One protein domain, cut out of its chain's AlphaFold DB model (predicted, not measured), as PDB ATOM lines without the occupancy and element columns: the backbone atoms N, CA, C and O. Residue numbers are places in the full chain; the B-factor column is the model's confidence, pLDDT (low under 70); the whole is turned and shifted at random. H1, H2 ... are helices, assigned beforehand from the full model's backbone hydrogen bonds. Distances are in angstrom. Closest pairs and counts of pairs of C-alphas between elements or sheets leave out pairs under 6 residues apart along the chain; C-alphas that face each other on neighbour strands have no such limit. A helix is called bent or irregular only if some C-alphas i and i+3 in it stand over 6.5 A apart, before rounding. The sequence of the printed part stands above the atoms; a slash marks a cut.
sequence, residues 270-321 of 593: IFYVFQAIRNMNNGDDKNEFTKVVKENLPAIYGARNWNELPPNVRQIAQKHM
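Overview. This is residues 270 to 321 of the 593 residues of an uncharacterized protein of Planctomycetes bacterium SRT547 (UniProt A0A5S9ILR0). A kinked helix, H2, forms one side of a small three-helix cluster, and the two shorter helices, H1 and H3, fold back on it so that the three centres make a triangle. H1 runs back beside H2 almost in line with it, H3 crosses H2 at a slant, and beyond the kink the last turns of H2 come close to the beginning of H1. The printed part has 52 residues with three named helices, in the order H1, H2, H3, and no named strand, so the class is all helix. It is compact, with a radius of gyration of the C-alphas of 10.0 A, and its rounded outline spans 28 by 20 by 17 A.

Arrangement. The longest helix is H2, residues 284 to 302, which has a kink of 73 degrees near residue 296 and is irregular: C-alphas 295 and 298 are 8.4 A apart. H1, residues 270 to 279, touches H2; their closest C-alphas, those of Ile 270 and Tyr 301, are 5.6 A apart. H1 and H2 run opposite ways at a shallow tilt of 10 degrees and form a helical hairpin. H3, residues 311 to 320, touches H2, which meets it with residues 289 to 296 alone; the closest C-alphas, those of Phe 289 and Ile 316, are 6.6 A apart. H2 and H3 also form a helical hairpin, running opposite ways at a steep tilt of 44 degrees. H1 and H3 are close but not clearly touching, with the C-alphas of Ala 276 and Ala 317 the closest at 7.3 A. They run the same way at a shallow tilt of 34 degrees, only just short of steep. In H1 every backbone O i to N i+4 pair is within hydrogen-bond range; in H2 it is 13 of 15 and in H3 4 of 6.

Along the chain. H2 covers 26.7 A from C-alpha 284 at (41.813, 159.751, 86.426) to C-alpha 302 at (45.679, 138.978, 102.681). H1 begins at C-alpha 270, (39.050, 144.329, 100.505), and is 14.4 A long from its first C-alpha to its last. H3 is 14.8 A long and ends at C-alpha 320, (40.215, 160.713, 99.268).

Size, cuts and confidence. The C-alphas of Gly 283 and Arg 304, the two farthest apart, are separated by 29.1 A. The link from H1 to H2, of 4 residues, is tight, and the link from H2 to H3, of 8 residues, is short. The printed part has no cut. Its mean pLDDT is 83.5, and no printed residue is under 70.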
ATOM      1  N   ILE A 270      39.266 144.230 101.955       83.75
ATOM      2  CA  ILE A 270      39.050 144.329 100.505       83.75
ATOM      3  C   ILE A 270      37.763 145.085 100.136       83.75
ATOM      4  O   ILE A 270      37.744 145.832  99.159       83.75
ATOM      5  N   PHE A 271      36.694 144.952 100.927       88.38
ATOM      6  CA  PHE A 271      35.428 145.623 100.638       88.38
ATOM      7  C   PHE A 271      35.487 147.111 100.964       88.38
ATOM      8  O   PHE A 271      34.869 147.899 100.260       88.38
ATOM      9  N   TYR A 272      36.307 147.524 101.934       87.81
ATOM     10  CA  TYR A 272      36.581 148.944 102.170       87.81
ATOM     11  C   TYR A 272      37.267 149.581 100.957       87.81
ATOM     12  O   TYR A 272      36.898 150.676 100.538       87.81
ATOM     13  N   VAL A 273      38.212 148.867 100.335       86.50
ATOM     14  CA  VAL A 273      38.881 149.308  99.101       86.50
ATOM     15  C   VAL A 273      37.878 149.457  97.955       86.50
ATOM     16  O   VAL A 273      37.833 150.505  97.309       86.50
ATOM     17  N   PHE A 274      37.041 148.446  97.715       88.81
ATOM     18  CA  PHE A 274      36.032 148.518  96.654       88.81
ATOM     19  C   PHE A 274      34.959 149.576  96.930       88.81
ATOM     20  O   PHE A 274      34.548 150.281  96.008       88.81
ATOM     21  N   GLN A 275      34.558 149.763  98.188       91.06
ATOM     22  CA  GLN A 275      33.652 150.838  98.580       91.06
ATOM     23  C   GLN A 275      34.297 152.214  98.368       91.06
ATOM     24  O   GLN A 275      33.630 153.139  97.909       91.06
ATOM     25  N   ALA A 276      35.596 152.365  98.637       88.12
ATOM     26  CA  ALA A 276      36.317 153.605  98.370       88.12
ATOM     27  C   ALA A 276      36.349 153.925  96.868       88.12
ATOM     28  O   ALA A 276      36.020 155.047  96.493       88.12
ATOM     29  N   ILE A 277      36.635 152.939  96.005       87.19
ATOM     30  CA  ILE A 277      36.533 153.099  94.541       87.19
ATOM     31  C   ILE A 277      35.110 153.509  94.139       87.19
ATOM     32  O   ILE A 277      34.930 154.389  93.295       87.19
ATOM     33  N   ARG A 278      34.090 152.890  94.743       88.25
ATOM     34  CA  ARG A 278      32.682 153.204  94.477       88.25
ATOM     35  C   ARG A 278      32.333 154.653  94.814       88.25
ATOM     36  O   ARG A 278      31.619 155.290  94.048       88.25
ATOM     37  N   ASN A 279      32.855 155.171  95.921       87.50
ATOM     38  CA  ASN A 279      32.605 156.542  96.366       87.50
ATOM     39  C   ASN A 279      33.300 157.601  95.488       87.50
ATOM     40  O   ASN A 279      32.949 158.778  95.570       87.50
ATOM     41  N   MET A 280      34.296 157.219  94.680       85.50
ATOM     42  CA  MET A 280      35.015 158.145  93.805       85.50
ATOM     43  C   MET A 280      34.200 158.505  92.561       85.50
ATOM     44  O   MET A 280      33.600 157.646  91.901       85.50
ATOM     45  N   ASN A 281      34.274 159.783  92.183       82.44
ATOM     46  CA  ASN A 281      33.804 160.250  90.885       82.44
ATOM     47  C   ASN A 281      34.585 159.564  89.758       82.44
ATOM     48  O   ASN A 281      35.772 159.266  89.896       82.44
ATOM     49  N   ASN A 282      33.925 159.336  88.624       80.12
ATOM     50  CA  ASN A 282      34.606 158.821  87.441       80.12
ATOM     51  C   ASN A 282      35.649 159.842  86.960       80.12
ATOM     52  O   ASN A 282      35.334 161.021  86.803       80.12
ATOM     53  N   GLY A 283      36.885 159.388  86.743       84.38
ATOM     54  CA  GLY A 283      38.016 160.241  86.384       84.38
ATOM     55  C   GLY A 283      39.358 159.541  86.597       84.38
ATOM     56  O   GLY A 283      39.400 158.360  86.952       84.38
ATOM     57  N   ASP A 284      40.445 160.282  86.387       80.69
ATOM     58  CA  ASP A 284      41.813 159.751  86.426       80.69
ATOM     59  C   ASP A 284      42.168 159.125  87.778       80.69
ATOM     60  O   ASP A 284      42.710 158.025  87.797       80.69
ATOM     61  N   ASP A 285      41.757 159.734  88.894       81.81
ATOM     62  CA  ASP A 285      42.005 159.199  90.241       81.81
ATOM     63  C   ASP A 285      41.359 157.819  90.452       81.81
ATOM     64  O   ASP A 285      41.982 156.894  90.976       81.81
ATOM     65  N   LYS A 286      40.111 157.635  89.998       85.69
ATOM     66  CA  LYS A 286      39.407 156.347  90.097       85.69
ATOM     67  C   LYS A 286      40.056 155.290  89.208       85.69
ATOM     68  O   LYS A 286      40.160 154.127  89.609       85.69
ATOM     69  N   ASN A 287      40.510 155.687  88.020       86.00
ATOM     70  CA  ASN A 287      41.223 154.810  87.093       86.00
ATOM     71  C   ASN A 287      42.587 154.393  87.663       86.00
ATOM     72  O   ASN A 287      42.924 153.206  87.642       86.00
ATOM     73  N   GLU A 288      43.342 155.344  88.220       87.12
ATOM     74  CA  GLU A 288      44.611 155.104  88.910       87.12
ATOM     75  C   GLU A 288      44.401 154.145  90.083       87.12
ATOM     76  O   GLU A 288      45.088 153.124  90.177       87.12
ATOM     77  N   PHE A 289      43.408 154.409  90.939       86.62
ATOM     78  CA  PHE A 289      43.170 153.571  92.106       86.62
ATOM     79  C   PHE A 289      42.736 152.157  91.722       86.62
ATOM     80  O   PHE A 289      43.270 151.184  92.251       86.62
ATOM     81  N   THR A 290      41.840 152.020  90.742       86.31
ATOM     82  CA  THR A 290      41.411 150.714  90.218       86.31
ATOM     83  C   THR A 290      42.594 149.916  89.669       86.31
ATOM     84  O   THR A 290      42.714 148.719  89.940       86.31
ATOM     85  N   LYS A 291      43.505 150.574  88.940       86.81
ATOM     86  CA  LYS A 291      44.730 149.944  88.433       86.81
ATOM     87  C   LYS A 291      45.619 149.452  89.577       86.81
ATOM     88  O   LYS A 291      46.011 148.286  89.577       86.81
ATOM     89  N   VAL A 292      45.881 150.300  90.569       87.00
ATOM     90  CA  VAL A 292      46.711 149.944  91.729       87.00
ATOM     91  C   VAL A 292      46.099 148.792  92.526       87.00
ATOM     92  O   VAL A 292      46.816 147.872  92.924       87.00
ATOM     93  N   VAL A 293      44.778 148.791  92.714       84.38
ATOM     94  CA  VAL A 293      44.064 147.696  93.381       84.38
ATOM     95  C   VAL A 293      44.199 146.396  92.601       84.38
ATOM     96  O   VAL A 293      44.510 145.371  93.199       84.38
ATOM     97  N   LYS A 294      44.060 146.428  91.272       81.50
ATOM     98  CA  LYS A 294      44.241 145.241  90.424       81.50
ATOM     99  C   LYS A 294      45.653 144.655  90.529       81.50
ATOM    100  O   LYS A 294      45.799 143.440  90.613       81.50
ATOM    101  N   GLU A 295      46.681 145.500  90.571       84.31
ATOM    102  CA  GLU A 295      48.087 145.077  90.692       84.31
ATOM    103  C   GLU A 295      48.439 144.520  92.086       84.31
ATOM    104  O   GLU A 295      49.395 143.760  92.217       84.31
ATOM    105  N   ASN A 296      47.667 144.868  93.124       82.12
ATOM    106  CA  ASN A 296      47.957 144.526  94.524       82.12
ATOM    107  C   ASN A 296      46.876 143.662  95.192       82.12
ATOM    108  O   ASN A 296      46.942 143.404  96.394       82.12
ATOM    109  N   LEU A 297      45.891 143.193  94.427       78.69
ATOM    110  CA  LEU A 297      44.709 142.486  94.916       78.69
ATOM    111  C   LEU A 297      44.992 141.324  95.892       78.69
ATOM    112  O   LEU A 297      44.293 141.230  96.901       78.69
ATOM    113  N   PRO A 298      46.021 140.482  95.683       76.06
ATOM    114  CA  PRO A 298      46.333 139.390  96.609       76.06
ATOM    115  C   PRO A 298      46.801 139.893  97.975       76.06
ATOM    116  O   PRO A 298      46.403 139.364  99.009       76.06
ATOM    117  N   ALA A 299      47.620 140.949  97.984       80.06
ATOM    118  CA  ALA A 299      48.098 141.575  99.210       80.06
ATOM    119  C   ALA A 299      46.969 142.325  99.930       80.06
ATOM    120  O   ALA A 299      46.880 142.269 101.153       80.06
ATOM    121  N   ILE A 300      46.068 142.968  99.179       81.06
ATOM    122  CA  ILE A 300      44.861 143.603  99.729       81.06
ATOM    123  C   ILE A 300      43.958 142.560 100.389       81.06
ATOM    124  O   ILE A 300      43.446 142.801 101.479       81.06
ATOM    125  N   TYR A 301      43.761 141.406  99.749       75.50
ATOM    126  CA  TYR A 301      42.953 140.339 100.327       75.50
ATOM    127  C   TYR A 301      43.623 139.712 101.559       75.50
ATOM    128  O   TYR A 301      42.957 139.394 102.534       75.50
ATOM    129  N   GLY A 302      44.945 139.533 101.540       74.94
ATOM    130  CA  GLY A 302      45.679 138.978 102.681       74.94
ATOM    131  C   GLY A 302      45.738 139.900 103.904       74.94
ATOM    132  O   GLY A 302      46.039 139.423 105.002       74.94
ATOM    133  N   ALA A 303      45.461 141.195 103.727       78.62
ATOM    134  CA  ALA A 303      45.478 142.177 104.799       78.62
ATOM    135  C   ALA A 303      44.325 141.947 105.782       78.62
ATOM    136  O   ALA A 303      43.169 141.791 105.393       78.62
ATOM    137  N   ARG A 304      44.633 141.985 107.079       74.12
ATOM    138  CA  ARG A 304      43.650 141.806 108.162       74.12
ATOM    139  C   ARG A 304      43.113 143.116 108.715       74.12
ATOM    140  O   ARG A 304      42.113 143.126 109.420       74.12
ATOM    141  N   ASN A 305      43.805 144.214 108.445       76.94
ATOM    142  CA  ASN A 305      43.455 145.551 108.900       76.94
ATOM    143  C   ASN A 305      44.072 146.595 107.963       76.94
ATOM    144  O   ASN A 305      44.893 146.277 107.099       76.94
ATOM    145  N   TRP A 306      43.693 147.856 108.166       78.00
ATOM    146  CA  TRP A 306      44.185 149.000 107.401       78.00
ATOM    147  C   TRP A 306      45.718 149.061 107.310       78.00
ATOM    148  O   TRP A 306      46.255 149.295 106.232       78.00
ATOM    149  N   ASN A 307      46.439 148.804 108.405       84.00
ATOM    150  CA  ASN A 307      47.898 148.942 108.449       84.00
ATOM    151  C   ASN A 307      48.641 147.879 107.629       84.00
ATOM    152  O   ASN A 307      49.780 148.114 107.222       84.00
ATOM    153  N   GLU A 308      47.994 146.745 107.368       86.19
ATOM    154  CA  GLU A 308      48.518 145.666 106.528       86.19
ATOM    155  C   GLU A 308      48.280 145.907 105.028       86.19
ATOM    156  O   GLU A 308      48.851 145.199 104.199       86.19
ATOM    157  N   LEU A 309      47.488 146.921 104.652       85.12
ATOM    158  CA  LEU A 309      47.286 147.256 103.245       85.12
ATOM    159  C   LEU A 309      48.586 147.773 102.593       85.12
ATOM    160  O   LEU A 309      49.351 148.525 103.223       85.12
ATOM    161  N   PRO A 310      48.816 147.447 101.304       89.56
ATOM    162  CA  PRO A 310      49.970 147.928 100.550       89.56
ATOM    163  C   PRO A 310      50.145 149.456 100.654       89.56
ATOM    164  O   PRO A 310      49.156 150.191 100.563       89.56
ATOM    165  N   PRO A 311      51.375 149.976 100.848       90.38
ATOM    166  CA  PRO A 311      51.599 151.409 101.055       90.38
ATOM    167  C   PRO A 311      51.056 152.304  99.933       90.38
ATOM    168  O   PRO A 311      50.491 153.354 100.214       90.38
ATOM    169  N   ASN A 312      51.167 151.874  98.675       89.31
ATOM    170  CA  ASN A 312      50.619 152.574  97.507       89.31
ATOM    171  C   ASN A 312      49.078 152.622  97.511       89.31
ATOM    172  O   ASN A 312      48.497 153.654  97.185       89.31
ATOM    173  N   VAL A 313      48.418 151.537  97.935       87.19
ATOM    174  CA  VAL A 313      46.956 151.483  98.117       87.19
ATOM    175  C   VAL A 313      46.535 152.473  99.203       87.19
ATOM    176  O   VAL A 313      45.644 153.288  98.970       87.19
ATOM    177  N   ARG A 314      47.213 152.456 100.361       87.81
ATOM    178  CA  ARG A 314      46.947 153.403 101.456       87.81
ATOM    179  C   ARG A 314      47.175 154.851 101.039       87.81
ATOM    180  O   ARG A 314      46.352 155.697 101.359       87.81
ATOM    181  N   GLN A 315      48.251 155.136 100.308       86.69
ATOM    182  CA  GLN A 315      48.588 156.490  99.875       86.69
ATOM    183  C   GLN A 315      47.515 157.088  98.959       86.69
ATOM    184  O   GLN A 315      47.145 158.246  99.137       86.69
ATOM    185  N   ILE A 316      47.001 156.320  97.990       81.88
ATOM    186  CA  ILE A 316      45.913 156.791  97.120       81.88
ATOM    187  C   ILE A 316      44.618 156.933  97.921       81.88
ATOM    188  O   ILE A 316      43.970 157.972  97.844       81.88
ATOM    189  N   ALA A 317      44.279 155.938  98.743       79.94
ATOM    190  CA  ALA A 317      43.102 155.994  99.605       79.94
ATOM    191  C   ALA A 317      43.095 157.245 100.506       79.94
ATOM    192  O   ALA A 317      42.092 157.953 100.562       79.94
ATOM    193  N   GLN A 318      44.229 157.579 101.129       81.06
ATOM    194  CA  GLN A 318      44.388 158.747 102.002       81.06
ATOM    195  C   GLN A 318      44.128 160.086 101.300       81.06
ATOM    196  O   GLN A 318      43.673 161.016 101.961       81.06
ATOM    197  N   LYS A 319      44.347 160.200  99.980       80.81
ATOM    198  CA  LYS A 319      43.995 161.419  99.219       80.81
ATOM    199  C   LYS A 319      42.487 161.696  99.223       80.81
ATOM    200  O   LYS A 319      42.078 162.844  99.076       80.81
ATOM    201  N   HIS A 320      41.674 160.650  99.369       75.25
ATOM    202  CA  HIS A 320      40.215 160.713  99.268       75.25
ATOM    203  C   HIS A 320      39.497 160.513 100.610       75.25
ATOM    204  O   HIS A 320      38.272 160.610 100.661       75.25
ATOM    205  N   MET A 321      40.239 160.267 101.688       72.88
ATOM    206  CA  MET A 321      39.706 160.131 103.043       72.88
ATOM    207  C   MET A 321      39.683 161.483 103.757       72.88
ATOM    208  O   MET A 321      40.643 162.247 103.683       72.88
TER     209      MET A 321